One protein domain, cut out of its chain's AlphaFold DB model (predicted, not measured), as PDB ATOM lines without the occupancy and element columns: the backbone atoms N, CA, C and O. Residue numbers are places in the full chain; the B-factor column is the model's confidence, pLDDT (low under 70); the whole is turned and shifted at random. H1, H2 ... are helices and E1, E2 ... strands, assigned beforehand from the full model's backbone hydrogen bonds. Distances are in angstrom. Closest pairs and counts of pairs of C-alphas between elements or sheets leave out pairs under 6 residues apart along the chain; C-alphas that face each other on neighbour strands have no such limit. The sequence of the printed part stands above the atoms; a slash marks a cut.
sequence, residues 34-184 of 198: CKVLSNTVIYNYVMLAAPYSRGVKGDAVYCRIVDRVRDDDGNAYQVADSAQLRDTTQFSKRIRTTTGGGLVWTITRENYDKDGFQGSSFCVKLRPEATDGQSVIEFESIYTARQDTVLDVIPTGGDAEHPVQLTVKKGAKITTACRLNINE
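Overview. This is residues 34 to 184 of the 198 residues of an uncharacterized protein of Anaerotruncus sp. G3(2012) (UniProt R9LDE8). Two four-stranded sheets, E1 E12 E9 E6 and E2 E3 E8 E7, lie face to face as a long sandwich, and a smaller curled sheet, E4 E5 E10 E11, covers part of the first sheet at one end. The short helix H1 sits where the three sheets come near one another, and the long link of residues 44 to 59 lies toward the opposite end of the sandwich. The printed part has 151 residues with 12 named strands and one named helix, in the order E1 E2 E3 E4 E5 H1 E6 E7 E8 E9 E10 E11 E12, and its class is mostly strand. The first sheet is mixed and the other two are antiparallel. The whole is only just compact, close to loose, with a radius of gyration of the C-alphas of 17.5 A, and only just elongated, spanning 57 by 29 by 26 A.

Arrangement. E1, residues 34 to 37, is an edge strand and the parallel neighbour of E12, residues 173 to 183, with N 36 and O 175 2.8 A apart, within hydrogen-bond range. E12 is antiparallel to E9, residues 134 to 145, at 168 degrees, with N 141 and O 176 at 2.8 A. E9 is antiparallel to the other edge strand, E6, residues 91 to 100, with N 96 and O 140 at 2.8 A. E1 runs on into E2, residues 40 to 43, at 43 degrees. E2 and E3, residues 60 to 66, form a hairpin with N 41 and O 64 at 2.9 A. E3 is antiparallel to E8, residues 119 to 126, with N 63 and O 122 at 2.9 A. E8 forms a hairpin with E7, residues 104 to 110, with N 108 and O 123 at 2.8 A. The sheet E2 E3 E8 E7 faces the sheet E1 E12 E9 E6, the parts that face each other 9.7 A centre to centre, with the strands of the one at 27 degrees to those of the other. E3 runs on into E4, residues 68 to 70, at 35 degrees. E4 and E5, residues 76 to 79, form a hairpin with N 69 and O 77 at 3.0 A. E5 is antiparallel to E10, residues 149 to 155, with N 78 and O 154 at 2.9 A. E10 and E11, residues 164 to 168, form a hairpin with N 151 and O 166 at 2.8 A. The curled sheet E4 E5 E10 E11 also faces the sheet E1 E12 E9 E6, the parts that face each other 10.3 A centre to centre and their best planes 40 degrees apart; the three sheets make a stack of sheets, face to face in turn. H1, residues 82 to 86, only grazes each sheet; its O i to N i+4 pair is within hydrogen-bond range. The closest C-alphas of H1 and E8 are those of Ser 82 and Gly 119, 5.6 A apart.

Along the chain. E1 begins at C-alpha 34, (85.880, 137.986, 140.750). E3 is 19.7 A from first to last C-alpha, E6 29.4 A, E7 16.2 A and E8 22.5 A. E9, the longest strand with 12 residues, measures 36.1 A and ends at C-alpha 145, (91.683, 146.663, 135.071). E10 measures 18.2 A. E12 measures 32.6 A and ends at C-alpha 183, (82.728, 112.466, 124.561).

Size, cuts and confidence. The two C-alphas farthest apart are those of Tyr 52 and Asp 148, 58.7 A. The printed part has no cut. The link from E2 to E3, with 16 residues between them, is long. The mean pLDDT of the printed part is 78.8, and 32 residues are under 70: 43 to 59, 111 to 116, 128 to 133, 157, and 183 to 184.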
ATOM      1  N   CYS A  34      87.045 138.835 140.906       91.81
ATOM      2  CA  CYS A  34      85.880 137.986 140.750       91.81
ATOM      3  C   CYS A  34      86.191 136.858 139.758       91.81
ATOM      4  O   CYS A  34      86.858 137.046 138.735       91.81
ATOM      5  N   LYS A  35      85.682 135.662 140.057       89.88
ATOM      6  CA  LYS A  35      85.655 134.532 139.130       89.88
ATOM      7  C   LYS A  35      84.211 134.114 138.935       89.88
ATOM      8  O   LYS A  35      83.490 133.882 139.903       89.88
ATOM      9  N   VAL A  36      83.794 134.014 137.681       85.75
ATOM     10  CA  VAL A  36      82.431 133.643 137.329       85.75
ATOM     11  C   VAL A  36      82.441 132.577 136.246       85.75
ATOM     12  O   VAL A  36      83.252 132.601 135.317       85.75
ATOM     13  N   LEU A  37      81.532 131.619 136.389       81.88
ATOM     14  CA  LEU A  37      81.294 130.618 135.366       81.88
ATOM     15  C   LEU A  37      80.421 131.214 134.267       81.88
ATOM     16  O   LEU A  37      79.439 131.912 134.533       81.88
ATOM     17  N   SER A  38      80.806 130.937 133.034       79.50
ATOM     18  CA  SER A  38      80.165 131.465 131.845       79.50
ATOM     19  C   SER A  38      79.285 130.437 131.154       79.50
ATOM     20  O   SER A  38      79.590 129.242 131.124       79.50
ATOM     21  N   ASN A  39      78.221 130.942 130.536       74.25
ATOM     22  CA  ASN A  39      77.420 130.174 129.603       74.25
ATOM     23  C   ASN A  39      78.231 129.949 128.322       74.25
ATOM     24  O   ASN A  39      78.724 130.896 127.702       74.25
ATOM     25  N   THR A  40      78.349 128.686 127.926       72.75
ATOM     26  CA  THR A  40      79.043 128.271 126.709       72.75
ATOM     27  C   THR A  40      78.036 127.758 125.691       72.75
ATOM     28  O   THR A  40      77.148 126.966 126.009       72.75
ATOM     29  N   VAL A  41      78.186 128.197 124.447       73.81
ATOM     30  CA  VAL A  41      77.371 127.751 123.313       73.81
ATOM     31  C   VAL A  41      78.284 127.052 122.313       73.81
ATOM     32  O   VAL A  41      79.276 127.641 121.884       73.81
ATOM     33  N   ILE A  42      77.964 125.809 121.939       72.06
ATOM     34  CA  ILE A  42      78.586 125.145 120.784       72.06
ATOM     35  C   ILE A  42      77.805 125.516 119.529       72.06
ATOM     36  O   ILE A  42      76.577 125.508 119.533       72.06
ATOM     37  N   TYR A  43      78.524 125.804 118.451       64.25
ATOM     38  CA  TYR A  43      77.951 126.091 117.140       64.25
ATOM     39  C   TYR A  43      78.818 125.474 116.034       64.25
ATOM     40  O   TYR A  43      79.936 125.036 116.294       64.25
ATOM     41  N   ASN A  44      78.289 125.413 114.807       59.88
ATOM     42  CA  ASN A  44      78.994 124.929 113.608       59.88
ATOM     43  C   ASN A  44      79.728 123.590 113.795       59.88
ATOM     44  O   ASN A  44      80.874 123.431 113.384       59.88
ATOM     45  N   TYR A  45      79.054 122.627 114.420       59.94
ATOM     46  CA  TYR A  45      79.543 121.260 114.539       59.94
ATOM     47  C   TYR A  45      78.975 120.398 113.408       59.94
ATOM     48  O   TYR A  45      77.756 120.336 113.232       59.94
ATOM     49  N   VAL A  46      79.847 119.723 112.657       53.47
ATOM     50  CA  VAL A  46      79.454 118.777 111.604       53.47
ATOM     51  C   VAL A  46      79.875 117.373 112.021       53.47
ATOM     52  O   VAL A  46      81.061 117.094 112.185       53.47
ATOM     53  N   MET A  47      78.898 116.474 112.167       52.41
ATOM     54  CA  MET A  47      79.171 115.042 112.308       52.41
ATOM     55  C   MET A  47      79.541 114.463 110.940       52.41
ATOM     56  O   MET A  47      78.752 114.532 109.998       52.41
ATOM     57  N   LEU A  48      80.723 113.866 110.824       50.84
ATOM     58  CA  LEU A  48      81.129 113.105 109.647       50.84
ATOM     59  C   LEU A  48      80.380 111.763 109.645       50.84
ATOM     60  O   LEU A  48      80.581 110.926 110.525       50.84
ATOM     61  N   ALA A  49      79.516 111.545 108.652       45.19
ATOM     62  CA  ALA A  49      78.807 110.280 108.484       45.19
ATOM     63  C   ALA A  49      79.756 109.187 107.953       45.19
ATOM     64  O   ALA A  49      80.372 109.352 106.901       45.19
ATOM     65  N   ALA A  50      79.842 108.046 108.642       47.00
ATOM     66  CA  ALA A  50      80.436 106.822 108.105       47.00
ATOM     67  C   ALA A  50      79.594 105.605 108.529       47.00
ATOM     68  O   ALA A  50      79.146 105.556 109.676       47.00
ATOM     69  N   PRO A  51      79.385 104.611 107.648       42.66
ATOM     70  CA  PRO A  51      78.320 103.623 107.819       42.66
ATOM     71  C   PRO A  51      78.547 102.581 108.934       42.66
ATOM     72  O   PRO A  51      77.651 101.777 109.162       42.66
ATOM     73  N   TYR A  52      79.686 102.580 109.649       45.50
ATOM     74  CA  TYR A  52      80.031 101.496 110.590       45.50
ATOM     75  C   TYR A  52      80.924 101.867 111.802       45.50
ATOM     76  O   TYR A  52      81.636 101.000 112.301       45.50
ATOM     77  N   SER A  53      80.927 103.099 112.334       43.34
ATOM     78  CA  SER A  53      81.744 103.404 113.538       43.34
ATOM     79  C   SER A  53      80.992 104.163 114.630       43.34
ATOM     80  O   SER A  53      80.442 105.226 114.356       43.34
ATOM     81  N   ARG A  54      81.034 103.640 115.867       43.22
ATOM     82  CA  ARG A  54      80.722 104.373 117.109       43.22
ATOM     83  C   ARG A  54      81.880 105.347 117.395       43.22
ATOM     84  O   ARG A  54      83.029 104.951 117.218       43.22
ATOM     85  N   GLY A  55      81.586 106.603 117.743       46.66
ATOM     86  CA  GLY A  55      82.578 107.620 118.127       46.66
ATOM     87  C   GLY A  55      82.332 109.018 117.536       46.66
ATOM     88  O   GLY A  55      81.736 109.154 116.464       46.66
ATOM     89  N   VAL A  56      82.815 110.072 118.216       46.72
ATOM     90  CA  VAL A  56      82.772 111.461 117.710       46.72
ATOM     91  C   VAL A  56      83.680 111.576 116.497       46.72
ATOM     92  O   VAL A  56      84.899 111.544 116.629       46.72
ATOM     93  N   LYS A  57      83.108 111.806 115.316       52.19
ATOM     94  CA  LYS A  57      83.872 112.261 114.150       52.19
ATOM     95  C   LYS A  57      83.416 113.660 113.765       52.19
ATOM     96  O   LYS A  57      82.542 113.820 112.927       52.19
ATOM     97  N   GLY A  58      83.981 114.666 114.421       55.72
ATOM     98  CA  GLY A  58      84.001 116.045 113.930       55.72
ATOM     99  C   GLY A  58      85.455 116.484 113.812       55.72
ATOM    100  O   GLY A  58      86.283 116.071 114.621       55.72
ATOM    101  N   ASP A  59      85.783 117.276 112.799       62.69
ATOM    102  CA  ASP A  59      87.120 117.854 112.622       62.69
ATOM    103  C   ASP A  59      87.403 118.949 113.663       62.69
ATOM    104  O   ASP A  59      88.525 119.079 114.167       62.69
ATOM    105  N   ALA A  60      86.361 119.698 114.024       71.62
ATOM    106  CA  ALA A  60      86.424 120.773 114.990       71.62
ATOM    107  C   ALA A  60      85.114 120.974 115.760       71.62
ATOM    108  O   ALA A  60      84.019 120.599 115.343       71.62
ATOM    109  N   VAL A  61      85.257 121.630 116.903       76.00
ATOM    110  CA  VAL A  61      84.178 122.120 117.751       76.00
ATOM    111  C   VAL A  61      84.376 123.609 117.915       76.00
ATOM    112  O   VAL A  61      85.412 124.036 118.425       76.00
ATOM    113  N   TYR A  62      83.372 124.399 117.551       77.12
ATOM    114  CA  TYR A  62      83.395 125.829 117.811       77.12
ATOM    115  C   TYR A  62      82.574 126.127 119.055       77.12
ATOM    116  O   TYR A  62      81.419 125.716 119.164       77.12
ATOM    117  N   CYS A  63      83.169 126.844 120.002       78.12
ATOM    118  CA  CYS A  63      82.481 127.290 121.201       78.12
ATOM    119  C   CYS A  63      82.596 128.802 121.387       78.12
ATOM    120  O   CYS A  63      83.581 129.441 121.014       78.12
ATOM    121  N   ARG A  64      81.528 129.371 121.934       80.19
ATOM    122  CA  ARG A  64      81.340 130.782 122.261       80.19
ATOM    123  C   ARG A  64      81.127 130.871 123.770       80.19
ATOM    124  O   ARG A  64      80.259 130.181 124.297       80.19
ATOM    125  N   ILE A  65      81.933 131.676 124.453       80.62
ATOM    126  CA  ILE A  65      81.926 131.866 125.910       80.62
ATOM    127  C   ILE A  65      81.493 133.297 126.195       80.62
ATOM    128  O   ILE A  65      82.200 134.221 125.797       80.62
ATOM    129  N   VAL A  66      80.355 133.479 126.861       83.44
ATOM    130  CA  VAL A  66      79.801 134.808 127.174       83.44
ATOM    131  C   VAL A  66      80.637 135.484 128.265       83.44
ATOM    132  O   VAL A  66      80.871 134.884 129.316       83.44
ATOM    133  N   ASP A  67      81.089 136.721 128.076       86.81
ATOM    134  CA  ASP A  67      81.802 137.401 129.165       86.81
ATOM    135  C   ASP A  67      80.809 137.770 130.286       86.81
ATOM    136  O   ASP A  67      79.744 138.352 130.058       86.81
ATOM    137  N   ARG A  68      81.143 137.388 131.521       89.12
ATOM    138  CA  ARG A  68      80.325 137.646 132.712       89.12
ATOM    139  C   ARG A  68      81.191 138.243 133.811       89.12
ATOM    140  O   ARG A  68      82.405 138.035 133.853       89.12
ATOM    141  N   VAL A  69      80.548 138.935 134.739       92.00
ATOM    142  CA  VAL A  69      81.210 139.597 135.866       92.00
ATOM    143  C   VAL A  69      80.341 139.513 137.117       92.00
ATOM    144  O   VAL A  69      79.128 139.309 137.021       92.00
ATOM    145  N   ARG A  70      80.966 139.626 138.289       92.56
ATOM    146  CA  ARG A  70      80.262 139.867 139.547       92.56
ATOM    147  C   ARG A  70      80.726 141.176 140.165       92.56
ATOM    148  O   ARG A  70      81.888 141.534 139.987       92.56
ATOM    149  N   ASP A  71      79.826 141.857 140.856       94.44
ATOM    150  CA  ASP A  71      80.200 142.948 141.755       94.44
ATOM    151  C   ASP A  71      80.739 142.395 143.090       94.44
ATOM    152  O   ASP A  71      80.822 141.178 143.297       94.44
ATOM    153  N   ASP A  72      81.143 143.296 143.980       94.06
ATOM    154  CA  ASP A  72      81.691 142.977 145.300       94.06
ATOM    155  C   ASP A  72      80.653 142.328 146.234       94.06
ATOM    156  O   ASP A  72      81.036 141.564 147.123       94.06
ATOM    157  N   ASP A  73      79.359 142.560 145.991       91.00
ATOM    158  CA  ASP A  73      78.243 141.928 146.709       91.00
ATOM    159  C   ASP A  73      77.915 140.525 146.166       91.00
ATOM    160  O   ASP A  73      77.118 139.776 146.737       91.00
ATOM    161  N   GLY A  74      78.563 140.126 145.069       88.81
ATOM    162  CA  GLY A  74      78.430 138.815 144.454       88.81
ATOM    163  C   GLY A  74      77.276 138.693 143.460       88.81
ATOM    164  O   GLY A  74      77.054 137.580 142.959       88.81
ATOM    165  N   ASN A  75      76.580 139.782 143.123       89.50
ATOM    166  CA  ASN A  75      75.556 139.793 142.081       89.50
ATOM    167  C   ASN A  75      76.204 139.531 140.722       89.50
ATOM    168  O   ASN A  75      77.287 140.032 140.433       89.50
ATOM    169  N   ALA A  76      75.557 138.723 139.879       88.75
ATOM    170  CA  ALA A  76      76.112 138.305 138.596       88.75
ATOM    171  C   ALA A  76      75.474 139.046 137.420       88.75
ATOM    172  O   ALA A  76      74.248 139.094 137.284       88.75
ATOM    173  N   TYR A  77      76.329 139.493 136.506       90.25
ATOM    174  CA  TYR A  77      75.950 140.240 135.317       90.25
ATOM    175  C   TYR A  77      76.553 139.615 134.057       90.25
ATOM    176  O   TYR A  77      77.595 138.946 134.096       90.25
ATOM    177  N   GLN A  78      75.884 139.828 132.930       89.62
ATOM    178  CA  GLN A  78      76.466 139.656 131.603       89.62
ATOM    179  C   GLN A  78      77.070 140.988 131.157       89.62
ATOM    180  O   GLN A  78      76.489 142.037 131.410       89.62
ATOM    181  N   VAL A  79      78.222 140.963 130.492       90.06
ATOM    182  CA  VAL A  79      78.792 142.181 129.903       90.06
ATOM    183  C   VAL A  79      77.995 142.542 128.648       90.06
ATOM    184  O   VAL A  79      77.777 141.680 127.794       90.06
ATOM    185  N   ALA A  80      77.525 143.789 128.559       88.81
ATOM    186  CA  ALA A  80      76.673 144.243 127.459       88.81
ATOM    187  C   ALA A  80      77.454 144.337 126.140       88.81
ATOM    188  O   ALA A  80      76.961 143.897 125.103       88.81
ATOM    189  N   ASP A  81      78.689 144.848 126.207       87.12
ATOM    190  CA  ASP A  81      79.631 144.900 125.090       87.12
ATOM    191  C   ASP A  81      81.021 144.376 125.493       87.12
ATOM    192  O   ASP A  81      81.807 145.043 126.175       87.12
ATOM    193  N   SER A  82      81.361 143.171 125.035       85.31
ATOM    194  CA  SER A  82      82.665 142.546 125.272       85.31
ATOM    195  C   SER A  82      83.832 143.302 124.629       85.31
ATOM    196  O   SER A  82      84.986 143.017 124.969       85.31
ATOM    197  N   ALA A  83      83.593 144.255 123.720       86.25
ATOM    198  CA  ALA A  83      84.645 145.120 123.197       86.25
ATOM    199  C   ALA A  83      85.283 145.981 124.301       86.25
ATOM    200  O   ALA A  83      86.502 146.172 124.273       86.25
ATOM    201  N   GLN A  84      84.521 146.386 125.327       89.69
ATOM    202  CA  GLN A  84      85.043 147.151 126.472       89.69
ATOM    203  C   GLN A  84      86.139 146.374 127.219       89.69
ATOM    204  O   GLN A  84      87.197 146.913 127.536       89.69
ATOM    205  N   LEU A  85      85.954 145.061 127.405       89.12
ATOM    206  CA  LEU A  85      86.958 144.182 128.023       89.12
ATOM    207  C   LEU A  85      88.187 143.923 127.133       89.12
ATOM    208  O   LEU A  85      89.215 143.426 127.604       89.12
ATOM    209  N   ARG A  86      88.089 144.208 125.832       84.94
ATOM    210  CA  ARG A  86      89.184 144.058 124.863       84.94
ATOM    211  C   ARG A  86      89.968 145.354 124.668       84.94
ATOM    212  O   ARG A  86      91.051 145.289 124.082       84.94
ATOM    213  N   ASP A  87      89.467 146.485 125.165       89.81
ATOM    214  CA  ASP A  87      90.191 147.751 125.168       89.81
ATOM    215  C   ASP A  87      91.467 147.612 126.011       89.81
ATOM    216  O   ASP A  87      91.443 147.523 127.240       89.81
ATOM    217  N   THR A  88      92.611 147.582 125.326       90.44
ATOM    218  CA  THR A  88      93.912 147.347 125.960       90.44
ATOM    219  C   THR A  88      94.413 148.539 126.774       90.44
ATOM    220  O   THR A  88      95.349 148.379 127.568       90.44
ATOM    221  N   THR A  89      93.792 149.712 126.615       93.69
ATOM    222  CA  THR A  89      94.059 150.891 127.445       93.69
ATOM    223  C   THR A  89      93.404 150.750 128.820       93.69
ATOM    224  O   THR A  89      94.000 151.130 129.830       93.69
ATOM    225  N   GLN A  90      92.237 150.104 128.881       94.56
ATOM    226  CA  GLN A  90      91.468 149.900 130.109       94.56
ATOM    227  C   GLN A  90      91.788 148.574 130.795       94.56
ATOM    228  O   GLN A  90      91.872 148.521 132.022       94.56
ATOM    229  N   PHE A  91      92.025 147.513 130.025       95.81
ATOM    230  CA  PHE A  91      92.248 146.171 130.544       95.81
ATOM    231  C   PHE A  91      93.535 145.547 130.002       95.81
ATOM    232  O   PHE A  91      94.025 145.821 128.908       95.81
ATOM    233  N   SER A  92      94.120 144.655 130.790       95.06
ATOM    234  CA  SER A  92      95.033 143.634 130.276       95.06
ATOM    235  C   SER A  92      94.297 142.303 130.219       95.06
ATOM    236  O   SER A  92      93.531 141.990 131.128       95.06
ATOM    237  N   LYS A  93      94.516 141.525 129.155       90.25
ATOM    238  CA  LYS A  93      93.862 140.229 128.946       90.25
ATOM    239  C   LYS A  93      94.886 139.101 128.987       90.25
ATOM    240  O   LYS A  93      95.899 139.149 128.291       90.25
ATOM    241  N   ARG A  94      94.578 138.048 129.736       89.81
ATOM    242  CA  ARG A  94      95.270 136.758 129.689       89.81
ATOM    243  C   ARG A  94      94.244 135.657 129.474       89.81
ATOM    244  O   ARG A  94      93.235 135.617 130.164       89.81
ATOM    245  N   ILE A  95      94.525 134.752 128.547       85.06
ATOM    246  CA  ILE A  95      93.729 133.538 128.364       85.06
ATOM    247  C   ILE A  95      94.533 132.361 128.906       85.06
ATOM    248  O   ILE A  95      95.746 132.280 128.690       85.06
ATOM    249  N   ARG A  96      93.867 131.468 129.631       87.38
ATOM    250  CA  ARG A  96      94.397 130.161 130.009       87.38
ATOM    251  C   ARG A  96      93.486 129.088 129.449       87.38
ATOM    252  O   ARG A  96      92.265 129.232 129.451       87.38
ATOM    253  N   THR A  97      94.104 128.021 128.975       84.00
ATOM    254  CA  THR A  97      93.393 126.843 128.513       84.00
ATOM    255  C   THR A  97      94.074 125.623 129.090       84.00
ATOM    256  O   THR A  97      95.297 125.497 129.010       84.00
ATOM    257  N   THR A  98      93.286 124.740 129.684       82.94
ATOM    258  CA  THR A  98      93.759 123.473 130.231       82.94
ATOM    259  C   THR A  98      92.978 122.352 129.575       82.94
ATOM    260  O   THR A  98      91.759 122.422 129.455       82.94
ATOM    261  N   THR A  99      93.688 121.328 129.115       81.31
ATOM    262  CA  THR A  99      93.101 120.164 128.452       81.31
ATOM    263  C   THR A  99      93.443 118.908 129.234       81.31
ATOM    264  O   THR A  99      94.617 118.643 129.493       81.31
ATOM    265  N   GLY A 100      92.428 118.124 129.570       75.00
ATOM    266  CA  GLY A 100      92.553 116.751 130.040       75.00
ATOM    267  C   GLY A 100      92.061 115.768 128.975       75.00
ATOM    268  O   GLY A 100      91.115 116.062 128.239       75.00
ATOM    269  N   GLY A 101      92.683 114.592 128.907       72.62
ATOM    270  CA  GLY A 101      92.313 113.528 127.968       72.62
ATOM    271  C   GLY A 101      92.967 113.644 126.585       72.62
ATOM    272  O   GLY A 101      93.732 114.567 126.315       72.62
ATOM    273  N   GLY A 102      92.685 112.670 125.717       73.38
ATOM    274  CA  GLY A 102      93.406 112.466 124.454       73.38
ATOM    275  C   GLY A 102      92.713 112.961 123.182       73.38
ATOM    276  O   GLY A 102      93.319 112.872 122.118       73.38
ATOM    277  N   LEU A 103      91.476 113.474 123.247       74.56
ATOM    278  CA  LEU A 103      90.710 113.820 122.039       74.56
ATOM    279  C   LEU A 103      91.147 115.138 121.394       74.56
ATOM    280  O   LEU A 103      90.939 115.331 120.201       74.56
ATOM    281  N   VAL A 104      91.714 116.070 122.162       78.50
ATOM    282  CA  VAL A 104      92.045 117.412 121.664       78.50
ATOM    283  C   VAL A 104      93.393 117.395 120.951       78.50
ATOM    284  O   VAL A 104      94.405 116.952 121.500       78.50
ATOM    285  N   TRP A 105      93.418 117.904 119.720       76.94
ATOM    286  CA  TRP A 105      94.656 118.165 118.990       76.94
ATOM    287  C   TRP A 105      95.127 119.594 119.242       76.94
ATOM    288  O   TRP A 105      96.219 119.809 119.764       76.94
ATOM    289  N   THR A 106      94.318 120.580 118.859       82.69
ATOM    290  CA  THR A 106      94.663 122.001 118.989       82.69
ATOM    291  C   THR A 106      93.461 122.807 119.435       82.69
ATOM    292  O   THR A 106      92.316 122.430 119.194       82.69
ATOM    293  N   ILE A 107      93.743 123.937 120.074       84.12
ATOM    294  CA  ILE A 107      92.745 124.932 120.435       84.12
ATOM    295  C   ILE A 107      93.221 126.264 119.874       84.12
ATOM    296  O   ILE A 107      94.295 126.746 120.240       84.12
ATOM    297  N   THR A 108      92.431 126.851 118.985       83.19
ATOM    298  CA  THR A 108      92.674 128.181 118.431       83.19
ATOM    299  C   THR A 108      91.622 129.148 118.941       83.19
ATOM    300  O   THR A 108      90.444 128.819 119.068       83.19
ATOM    301  N   ARG A 109      92.053 130.370 119.263       76.94
ATOM    302  CA  ARG A 109      91.118 131.466 119.500       76.94
ATOM    303  C   ARG A 109      90.595 131.934 118.151       76.94
ATOM    304  O   ARG A 109      91.376 132.240 117.256       76.94
ATOM    305  N   GLU A 110      89.285 132.045 118.057       74.62
ATOM    306  CA  GLU A 110      88.608 132.511 116.862       74.62
ATOM    307  C   GLU A 110      88.311 134.006 117.003       74.62
ATOM    308  O   GLU A 110      87.680 134.446 117.968       74.62
ATOM    309  N   ASN A 111      88.746 134.796 116.022       62.94
ATOM    310  CA  ASN A 111      88.344 136.197 115.881       62.94
ATOM    311  C   ASN A 111      87.033 136.258 115.088       62.94
ATOM    312  O   ASN A 111      86.980 136.776 113.976       62.94
ATOM    313  N   TYR A 112      85.980 135.654 115.630       54.50
ATOM    314  CA  TYR A 112      84.640 135.780 115.071       54.50
ATOM    315  C   TYR A 112      83.891 136.852 115.859       54.50
ATOM    316  O   TYR A 112      83.159 136.537 116.790       54.50
ATOM    317  N   ASP A 113      84.066 138.109 115.446       52.25
ATOM    318  CA  ASP A 113      83.119 139.201 115.741       52.25
ATOM    319  C   ASP A 113      81.861 139.106 114.856       52.25
ATOM    320  O   ASP A 113      81.001 139.984 114.863       52.25
ATOM    321  N   LYS A 114      81.736 138.023 114.074       49.31
ATOM    322  CA  LYS A 114      80.523 137.732 113.316       49.31
ATOM    323  C   LYS A 114      79.363 137.545 114.291       49.31
ATOM    324  O   LYS A 114      79.470 136.796 115.262       49.31
ATOM    325  N   ASP A 115      78.260 138.212 113.977       57.72
ATOM    326  CA  ASP A 115      76.948 138.087 114.623       57.72
ATOM    327  C   ASP A 115      76.772 138.846 115.951       57.72
ATOM    328  O   ASP A 115      75.830 138.561 116.685       57.72
ATOM    329  N   GLY A 116      77.645 139.808 116.282       62.94
ATOM    330  CA  GLY A 116      77.457 140.656 117.475       62.94
ATOM    331  C   GLY A 116      77.553 139.895 118.804       62.94
ATOM    332  O   GLY A 116      76.953 140.291 119.801       62.94
ATOM    333  N   PHE A 117      78.274 138.769 118.820       70.94
ATOM    334  CA  PHE A 117      78.416 137.925 120.003       70.94
ATOM    335  C   PHE A 117      79.276 138.583 121.098       70.94
ATOM    336  O   PHE A 117      80.445 138.905 120.880       70.94
ATOM    337  N   GLN A 118      78.715 138.676 122.307       72.44
ATOM    338  CA  GLN A 118      79.352 139.270 123.487       72.44
ATOM    339  C   GLN A 118      80.184 138.244 124.259       72.44
ATOM    340  O   GLN A 118      79.750 137.672 125.263       72.44
ATOM    341  N   GLY A 119      81.384 137.950 123.752       77.69
ATOM    342  CA  GLY A 119      82.266 137.015 124.435       77.69
ATOM    343  C   GLY A 119      83.575 136.673 123.736       77.69
ATOM    344  O   GLY A 119      84.101 137.420 122.909       77.69
ATOM    345  N   SER A 120      84.115 135.501 124.070       77.62
ATOM    346  CA  SER A 120      85.281 134.903 123.411       77.62
ATOM    347  C   SER A 120      84.886 133.648 122.629       77.62
ATOM    348  O   SER A 120      84.109 132.831 123.116       77.62
ATOM    349  N   SER A 121      85.450 133.479 121.433       80.06
ATOM    350  CA  SER A 121      85.204 132.322 120.563       80.06
ATOM    351  C   SER A 121      86.458 131.455 120.437       80.06
ATOM    352  O   SER A 121      87.575 131.975 120.360       80.06
ATOM    353  N   PHE A 122      86.275 130.139 120.389       80.44
ATOM    354  CA  PHE A 122      87.353 129.161 120.253       80.44
ATOM    355  C   PHE A 122      86.967 128.060 119.269       80.44
ATOM    356  O   PHE A 122      85.804 127.668 119.190       80.44
ATOM    357  N   CYS A 123      87.962 127.548 118.553       81.75
ATOM    358  CA  CYS A 123      87.886 126.351 117.736       81.75
ATOM    359  C   CYS A 123      88.771 125.283 118.382       81.75
ATOM    360  O   CYS A 123      89.960 125.492 118.624       81.75
ATOM    361  N   VAL A 124      88.175 124.143 118.695       82.06
ATOM    362  CA  VAL A 124      88.833 122.981 119.284       82.06
ATOM    363  C   VAL A 124      88.887 121.905 118.211       82.06
ATOM    364  O   VAL A 124      87.868 121.294 117.902       82.06
ATOM    365  N   LYS A 125      90.069 121.657 117.645       80.19
ATOM    366  CA  LYS A 125      90.259 120.563 116.688       80.19
ATOM    367  C   LYS A 125      90.417 119.239 117.417       80.19
ATOM    368  O   LYS A 125      91.206 119.142 118.366       80.19
ATOM    369  N   LEU A 126      89.702 118.229 116.943       76.94
ATOM    370  CA  LEU A 126      89.711 116.888 117.519       76.94
ATOM    371  C   LEU A 126      90.693 115.978 116.769       76.94
ATOM    372  O   LEU A 126      90.999 116.193 115.595       76.94
ATOM    373  N   ARG A 127      91.220 114.963 117.455       73.25
ATOM    374  CA  ARG A 127      92.069 113.942 116.838       73.25
ATOM    375  C   ARG A 127      91.212 112.996 115.987       73.25
ATOM    376  O   ARG A 127      90.255 112.441 116.521       73.25
ATOM    377  N   PRO A 128      91.574 112.739 114.716       59.41
ATOM    378  CA  PRO A 128      90.803 111.861 113.827       59.41
ATOM    379  C   PRO A 128      90.706 110.400 114.295       59.41
ATOM    380  O   PRO A 128      89.778 109.690 113.916       59.41
ATOM    381  N   GLU A 129      91.687 109.950 115.079       57.44
ATOM    382  CA  GLU A 129      91.912 108.539 115.430       57.44
ATOM    383  C   GLU A 129      91.422 108.168 116.832       57.44
ATOM    384  O   GLU A 129      91.555 107.020 117.247       57.44
ATOM    385  N   ALA A 130      90.892 109.123 117.596       55.00
ATOM    386  CA  ALA A 130      90.477 108.847 118.959       55.00
ATOM    387  C   ALA A 130      89.092 108.182 118.956       55.00
ATOM    388  O   ALA A 130      88.065 108.854 118.904       55.00
ATOM    389  N   THR A 131      89.089 106.849 118.940       52.72
ATOM    390  CA  THR A 131      87.871 106.028 118.899       52.72
ATOM    391  C   THR A 131      87.202 105.892 120.256       52.72
ATOM    392  O   THR A 131      85.985 105.786 120.281       52.72
ATOM    393  N   ASP A 132      87.976 105.969 121.345       56.03
ATOM    394  CA  ASP A 132      87.484 105.799 122.710       56.03
ATOM    395  C   ASP A 132      88.103 106.860 123.635       56.03
ATOM    396  O   ASP A 132      89.290 106.796 123.978       56.03
ATOM    397  N   GLY A 133      87.355 107.895 124.013       60.22
ATOM    398  CA  GLY A 133      87.922 108.959 124.831       60.22
ATOM    399  C   GLY A 133      86.949 110.019 125.319       60.22
ATOM    400  O   GLY A 133      85.924 110.330 124.716       60.22
ATOM    401  N   GLN A 134      87.329 110.625 126.438       71.12
ATOM    402  CA  GLN A 134      86.728 111.846 126.947       71.12
ATOM    403  C   GLN A 134      87.807 112.913 127.039       71.12
ATOM    404  O   GLN A 134      88.933 112.641 127.468       71.12
ATOM    405  N   SER A 135      87.450 114.135 126.665       77.31
ATOM    406  CA  SER A 135      88.283 115.298 126.918       77.31
ATOM    407  C   SER A 135      87.531 116.343 127.712       77.31
ATOM    408  O   SER A 135      86.369 116.647 127.447       77.31
ATOM    409  N   VAL A 136      88.239 116.905 128.682       80.56
ATOM    410  CA  VAL A 136      87.787 118.043 129.471       80.56
ATOM    411  C   VAL A 136      88.646 119.225 129.075       80.56
ATOM    412  O   VAL A 136      89.871 119.131 129.086       80.56
ATOM    413  N   ILE A 137      88.013 120.331 128.718       82.44
ATOM    414  CA  ILE A 137      88.696 121.557 128.336       82.44
ATOM    415  C   ILE A 137      88.194 122.663 129.241       82.44
ATOM    416  O   ILE A 137      86.996 122.919 129.299       82.44
ATOM    417  N   GLU A 138      89.106 123.323 129.931       86.06
ATOM    418  CA  GLU A 138      88.804 124.480 130.760       86.06
ATOM    419  C   GLU A 138      89.382 125.726 130.101       86.06
ATOM    420  O   GLU A 138      90.560 125.766 129.742       86.06
ATOM    421  N   PHE A 139      88.538 126.736 129.922       84.56
ATOM    422  CA  PHE A 139      88.902 128.034 129.377       84.56
ATOM    423  C   PHE A 139      88.759 129.082 130.468       84.56
ATOM    424  O   PHE A 139      87.713 129.170 131.104       84.56
ATOM    425  N   GLU A 140      89.769 129.926 130.634       87.75
ATOM    426  CA  GLU A 140      89.690 131.107 131.486       87.75
ATOM    427  C   GLU A 140      90.123 132.335 130.689       87.75
ATOM    428  O   GLU A 140      91.250 132.403 130.195       87.75
ATOM    429  N   SER A 141      89.238 133.322 130.580       87.69
ATOM    430  CA  SER A 141      89.595 134.679 130.170       87.69
ATOM    431  C   SER A 141      89.705 135.544 131.416       87.69
ATOM    432  O   SER A 141      88.728 135.731 132.134       87.69
ATOM    433  N   ILE A 142      90.909 136.044 131.672       91.69
ATOM    434  CA  ILE A 142      91.244 136.866 132.831       91.69
ATOM    435  C   ILE A 142      91.515 138.280 132.330       91.69
ATOM    436  O   ILE A 142      92.474 138.509 131.586       91.69
ATOM    437  N   TYR A 143      90.689 139.224 132.758       93.94
ATOM    438  CA  TYR A 143      90.832 140.646 132.485       93.94
ATOM    439  C   TYR A 143      91.275 141.348 133.767       93.94
ATOM    440  O   TYR A 143      90.708 141.106 134.825       93.94
ATOM    441  N   THR A 144      92.309 142.185 133.711       97.06
ATOM    442  CA  THR A 144      92.748 143.003 134.857       97.06
ATOM    443  C   THR A 144      92.646 144.473 134.494       97.06
ATOM    444  O   THR A 144      93.274 144.895 133.517       97.06
ATOM    445  N   ALA A 145      91.880 145.233 135.274       97.62
ATOM    446  CA  ALA A 145      91.683 146.663 135.071       97.62
ATOM    447  C   ALA A 145      92.998 147.427 135.292       97.62
ATOM    448  O   ALA A 145      93.667 147.275 136.317       97.62
ATOM    449  N   ARG A 146      93.389 148.254 134.323       97.56
ATOM    450  CA  ARG A 146      94.604 149.086 134.363       97.56
ATOM    451  C   ARG A 146      94.371 150.425 135.062       97.56
ATOM    452  O   ARG A 146      95.318 151.017 135.585       97.56
ATOM    453  N   GLN A 147      93.121 150.867 135.086       96.69
ATOM    454  CA  GLN A 147      92.639 152.104 135.687       96.69
ATOM    455  C   GLN A 147      91.203 151.908 136.179       96.69
ATOM    456  O   GLN A 147      90.583 150.897 135.850       96.69
ATOM    457  N   ASP A 148      90.699 152.856 136.966       97.00
ATOM    458  CA  ASP A 148      89.274 152.904 137.287       97.00
ATOM    459  C   ASP A 148      88.494 153.109 135.980       97.00
ATOM    460  O   ASP A 148      88.843 153.971 135.171       97.00
ATOM    461  N   THR A 149      87.477 152.285 135.757       96.12
ATOM    462  CA  THR A 149      86.627 152.341 134.565       96.12
ATOM    463  C   THR A 149      85.195 151.934 134.903       96.12
ATOM    464  O   THR A 149      84.888 151.585 136.046       96.12
ATOM    465  N   VAL A 150      84.311 151.992 133.915       95.44
ATOM    466  CA  VAL A 150      82.918 151.568 134.009       95.44
ATOM    467  C   VAL A 150      82.657 150.540 132.915       95.44
ATOM    468  O   VAL A 150      83.086 150.728 131.779       95.44
ATOM    469  N   LEU A 151      81.983 149.452 133.280       94.38
ATOM    470  CA  LEU A 151      81.473 148.461 132.343       94.38
ATOM    471  C   LEU A 151      79.957 148.568 132.253       94.38
ATOM    472  O   LEU A 151      79.279 148.600 133.282       94.38
ATOM    473  N   ASP A 152      79.435 148.535 131.034       93.38
ATOM    474  CA  ASP A 152      78.004 148.350 130.820       93.38
ATOM    475  C   ASP A 152      77.664 146.867 130.976       93.38
ATOM    476  O   ASP A 152      78.230 145.990 130.306       93.38
ATOM    477  N   VAL A 153      76.752 146.570 131.898       92.62
ATOM    478  CA  VAL A 153      76.404 145.199 132.263       92.62
ATOM    479  C   VAL A 153      74.894 145.008 132.344       92.62
ATOM    480  O   VAL A 153      74.142 145.916 132.677       92.62
ATOM    481  N   ILE A 154      74.436 143.798 132.050       90.88
ATOM    482  CA  ILE A 154      73.027 143.412 132.088       90.88
ATOM    483  C   ILE A 154      72.835 142.497 133.306       90.88
ATOM    484  O   ILE A 154      73.481 141.440 133.376       90.88
ATOM    485  N   PRO A 155      71.990 142.873 134.286       87.19
ATOM    486  CA  PRO A 155      71.662 142.013 135.419       87.19
ATOM    487  C   PRO A 155      71.074 140.679 134.960       87.19
ATOM    488  O   PRO A 155      70.399 140.598 133.935       87.19
ATOM    489  N   THR A 156      71.295 139.611 135.724       75.50
ATOM    490  CA  THR A 156      70.677 138.314 135.411       75.50
ATOM    491  C   THR A 156      69.147 138.435 135.474       75.50
ATOM    492  O   THR A 156      68.606 138.783 136.517       75.50
ATOM    493  N   GLY A 157      68.457 138.156 134.362       69.44
ATOM    494  CA  GLY A 157      67.004 138.361 134.231       69.44
ATOM    495  C   GLY A 157      66.583 139.811 133.950       69.44
ATOM    496  O   GLY A 157      65.388 140.091 133.911       69.44
ATOM    497  N   GLY A 158      67.546 140.718 133.769       73.00
ATOM    498  CA  GLY A 158      67.323 142.104 133.372       73.00
ATOM    499  C   GLY A 158      67.122 142.276 131.865       73.00
ATOM    500  O   GLY A 158      67.308 141.347 131.079       73.00
ATOM    501  N   ASP A 159      66.745 143.491 131.483       73.81
ATOM    502  CA  ASP A 159      66.525 143.888 130.096       73.81
ATOM    503  C   ASP A 159      67.843 144.304 129.425       73.81
ATOM    504  O   ASP A 159      68.588 145.138 129.943       73.81
ATOM    505  N   ALA A 160      68.127 143.722 128.260       72.88
ATOM    506  CA  ALA A 160      69.321 144.027 127.482       72.88
ATOM    507  C   ALA A 160      69.287 145.432 126.856       72.88
ATOM    508  O   ALA A 160      70.347 145.965 126.531       72.88
ATOM    509  N   GLU A 161      68.104 146.041 126.701       76.88
ATOM    510  CA  GLU A 161      67.961 147.405 126.173       76.88
ATOM    511  C   GLU A 161      68.356 148.486 127.194       76.88
ATOM    512  O   GLU A 161      68.612 149.630 126.819       76.88
ATOM    513  N   HIS A 162      68.473 148.121 128.477       82.62
ATOM    514  CA  HIS A 162      68.741 149.047 129.576       82.62
ATOM    515  C   HIS A 162      69.885 148.538 130.474       82.62
ATOM    516  O   HIS A 162      69.645 148.133 131.617       82.62
ATOM    517  N   PRO A 163      71.140 148.532 129.980       90.06
ATOM    518  CA  PRO A 163      72.282 148.108 130.780       90.06
ATOM    519  C   PRO A 163      72.502 149.035 131.984       90.06
ATOM    520  O   PRO A 163      72.215 150.233 131.946       90.06
ATOM    521  N   VAL A 164      73.051 148.470 133.056       92.12
ATOM    522  CA  VAL A 164      73.486 149.199 134.252       92.12
ATOM    523  C   VAL A 164      74.998 149.395 134.229       92.12
ATOM    524  O   VAL A 164      75.736 148.601 133.648       92.12
ATOM    525  N   GLN A 165      75.471 150.444 134.896       94.75
ATOM    526  CA  GLN A 165      76.895 150.760 134.977       94.75
ATOM    527  C   GLN A 165      77.542 150.094 136.195       94.75
ATOM    528  O   GLN A 165      77.223 150.426 137.336       94.75
ATOM    529  N   LEU A 166      78.484 149.186 135.943       95.75
ATOM    530  CA  LEU A 166      79.351 148.576 136.950       95.75
ATOM    531  C   LEU A 166      80.666 149.352 137.026       95.75
ATOM    532  O   LEU A 166      81.449 149.355 136.077       95.75
ATOM    533  N   THR A 167      80.953 149.966 138.172       97.19
ATOM    534  CA  THR A 167      82.263 150.592 138.400       97.19
ATOM    535  C   THR A 167      83.311 149.513 138.648       97.19
ATOM    536  O   THR A 167      83.167 148.705 139.560       97.19
ATOM    537  N   VAL A 168      84.408 149.522 137.896       97.56
ATOM    538  CA  VAL A 168      85.526 148.587 138.063       97.56
ATOM    539  C   VAL A 168      86.757 149.356 138.521       97.56
ATOM    540  O   VAL A 168      87.237 150.251 137.824       97.56
ATOM    541  N   LYS A 169      87.289 149.020 139.698       98.25
ATOM    542  CA  LYS A 169      88.478 149.688 140.243       98.25
ATOM    543  C   LYS A 169      89.763 149.199 139.590       98.25
ATOM    544  O   LYS A 169      89.898 148.031 139.222       98.25
ATOM    545  N   LYS A 170      90.756 150.082 139.514       97.62
ATOM    546  CA  LYS A 170      92.110 149.750 139.075       97.62
ATOM    547  C   LYS A 170      92.642 148.531 139.833       97.62
ATOM    548  O   LYS A 170      92.649 148.496 141.058       97.62
ATOM    549  N   GLY A 171      93.160 147.558 139.090       97.31
ATOM    550  CA  GLY A 171      93.711 146.317 139.630       97.31
ATOM    551  C   GLY A 171      92.678 145.218 139.890       97.31
ATOM    552  O   GLY A 171      93.090 144.074 140.094       97.31
ATOM    553  N   ALA A 172      91.375 145.519 139.826       97.69
ATOM    554  CA  ALA A 172      90.330 144.505 139.883       97.69
ATOM    555  C   ALA A 172      90.490 143.489 138.746       97.69
ATOM    556  O   ALA A 172      90.975 143.812 137.651       97.69
ATOM    557  N   LYS A 173      90.091 142.244 139.012       96.75
ATOM    558  CA  LYS A 173      90.235 141.132 138.069       96.75
ATOM    559  C   LYS A 173      88.889 140.499 137.780       96.75
ATOM    560  O   LYS A 173      88.156 140.164 138.701       96.75
ATOM    561  N   ILE A 174      88.609 140.281 136.504       94.75
ATOM    562  CA  ILE A 174      87.420 139.586 136.021       94.75
ATOM    563  C   ILE A 174      87.889 138.293 135.371       94.75
ATOM    564  O   ILE A 174      88.522 138.320 134.316       94.75
ATOM    565  N   THR A 175      87.587 137.160 135.996       91.44
ATOM    566  CA  THR A 175      87.864 135.837 135.436       91.44
ATOM    567  C   THR A 175      86.563 135.207 134.959       91.44
ATOM    568  O   THR A 175      85.751 134.752 135.761       91.44
ATOM    569  N   THR A 176      86.381 135.150 133.644       87.38
ATOM    570  CA  THR A 176      85.310 134.385 132.998       87.38
ATOM    571  C   THR A 176      85.838 132.986 132.701       87.38
ATOM    572  O   THR A 176      86.771 132.834 131.909       87.38
ATOM    573  N   ALA A 177      85.263 131.967 133.339       85.50
ATOM    574  CA  ALA A 177      85.692 130.579 133.198       85.50
ATOM    575  C   ALA A 177      84.599 129.696 132.580       85.50
ATOM    576  O   ALA A 177      83.414 129.870 132.858       85.50
ATOM    577  N   CYS A 178      84.991 128.720 131.768       81.56
ATOM    578  CA  CYS A 178      84.093 127.705 131.231       81.56
ATOM    579  C   CYS A 178      84.765 126.333 131.214       81.56
ATOM    580  O   CYS A 178      85.990 126.230 131.140       81.56
ATOM    581  N   ARG A 179      83.945 125.281 131.266       82.44
ATOM    582  CA  ARG A 179      84.383 123.897 131.125       82.44
ATOM    583  C   ARG A 179      83.561 123.207 130.047       82.44
ATOM    584  O   ARG A 179      82.338 123.152 130.128       82.44
ATOM    585  N   LEU A 180      84.250 122.645 129.067       78.12
ATOM    586  CA  LEU A 180      83.688 121.866 127.979       78.12
ATOM    587  C   LEU A 180      84.069 120.394 128.167       78.12
ATOM    588  O   LEU A 180      85.247 120.068 128.286       78.12
ATOM    589  N   ASN A 181      83.073 119.510 128.178       76.56
ATOM    590  CA  ASN A 181      83.279 118.065 128.187       76.56
ATOM    591  C   ASN A 181      82.919 117.516 126.796       76.56
ATOM    592  O   ASN A 181      81.821 117.757 126.297       76.56
ATOM    593  N   ILE A 182      83.846 116.799 126.165       73.00
ATOM    594  CA  ILE A 182      83.681 116.195 124.836       73.00
ATOM    595  C   ILE A 182      83.788 114.676 124.998       73.00
ATOM    596  O   ILE A 182      84.784 114.197 125.538       73.00
ATOM    597  N   ASN A 183      82.767 113.933 124.562       66.94
ATOM    598  CA  ASN A 183      82.728 112.466 124.561       66.94
ATOM    599  C   ASN A 183      82.065 111.934 123.280       66.94
ATOM    600  O   ASN A 183      81.390 112.701 122.597       66.94
ATOM    601  N   GLU A 184      82.224 110.632 123.019       54.47
ATOM    602  CA  GLU A 184      81.790 109.881 121.820       54.47
ATOM    603  C   GLU A 184      80.313 109.970 121.426       54.47
ATOM    604  O   GLU A 184      80.000 109.894 120.239       54.47
TER     605      GLU A 184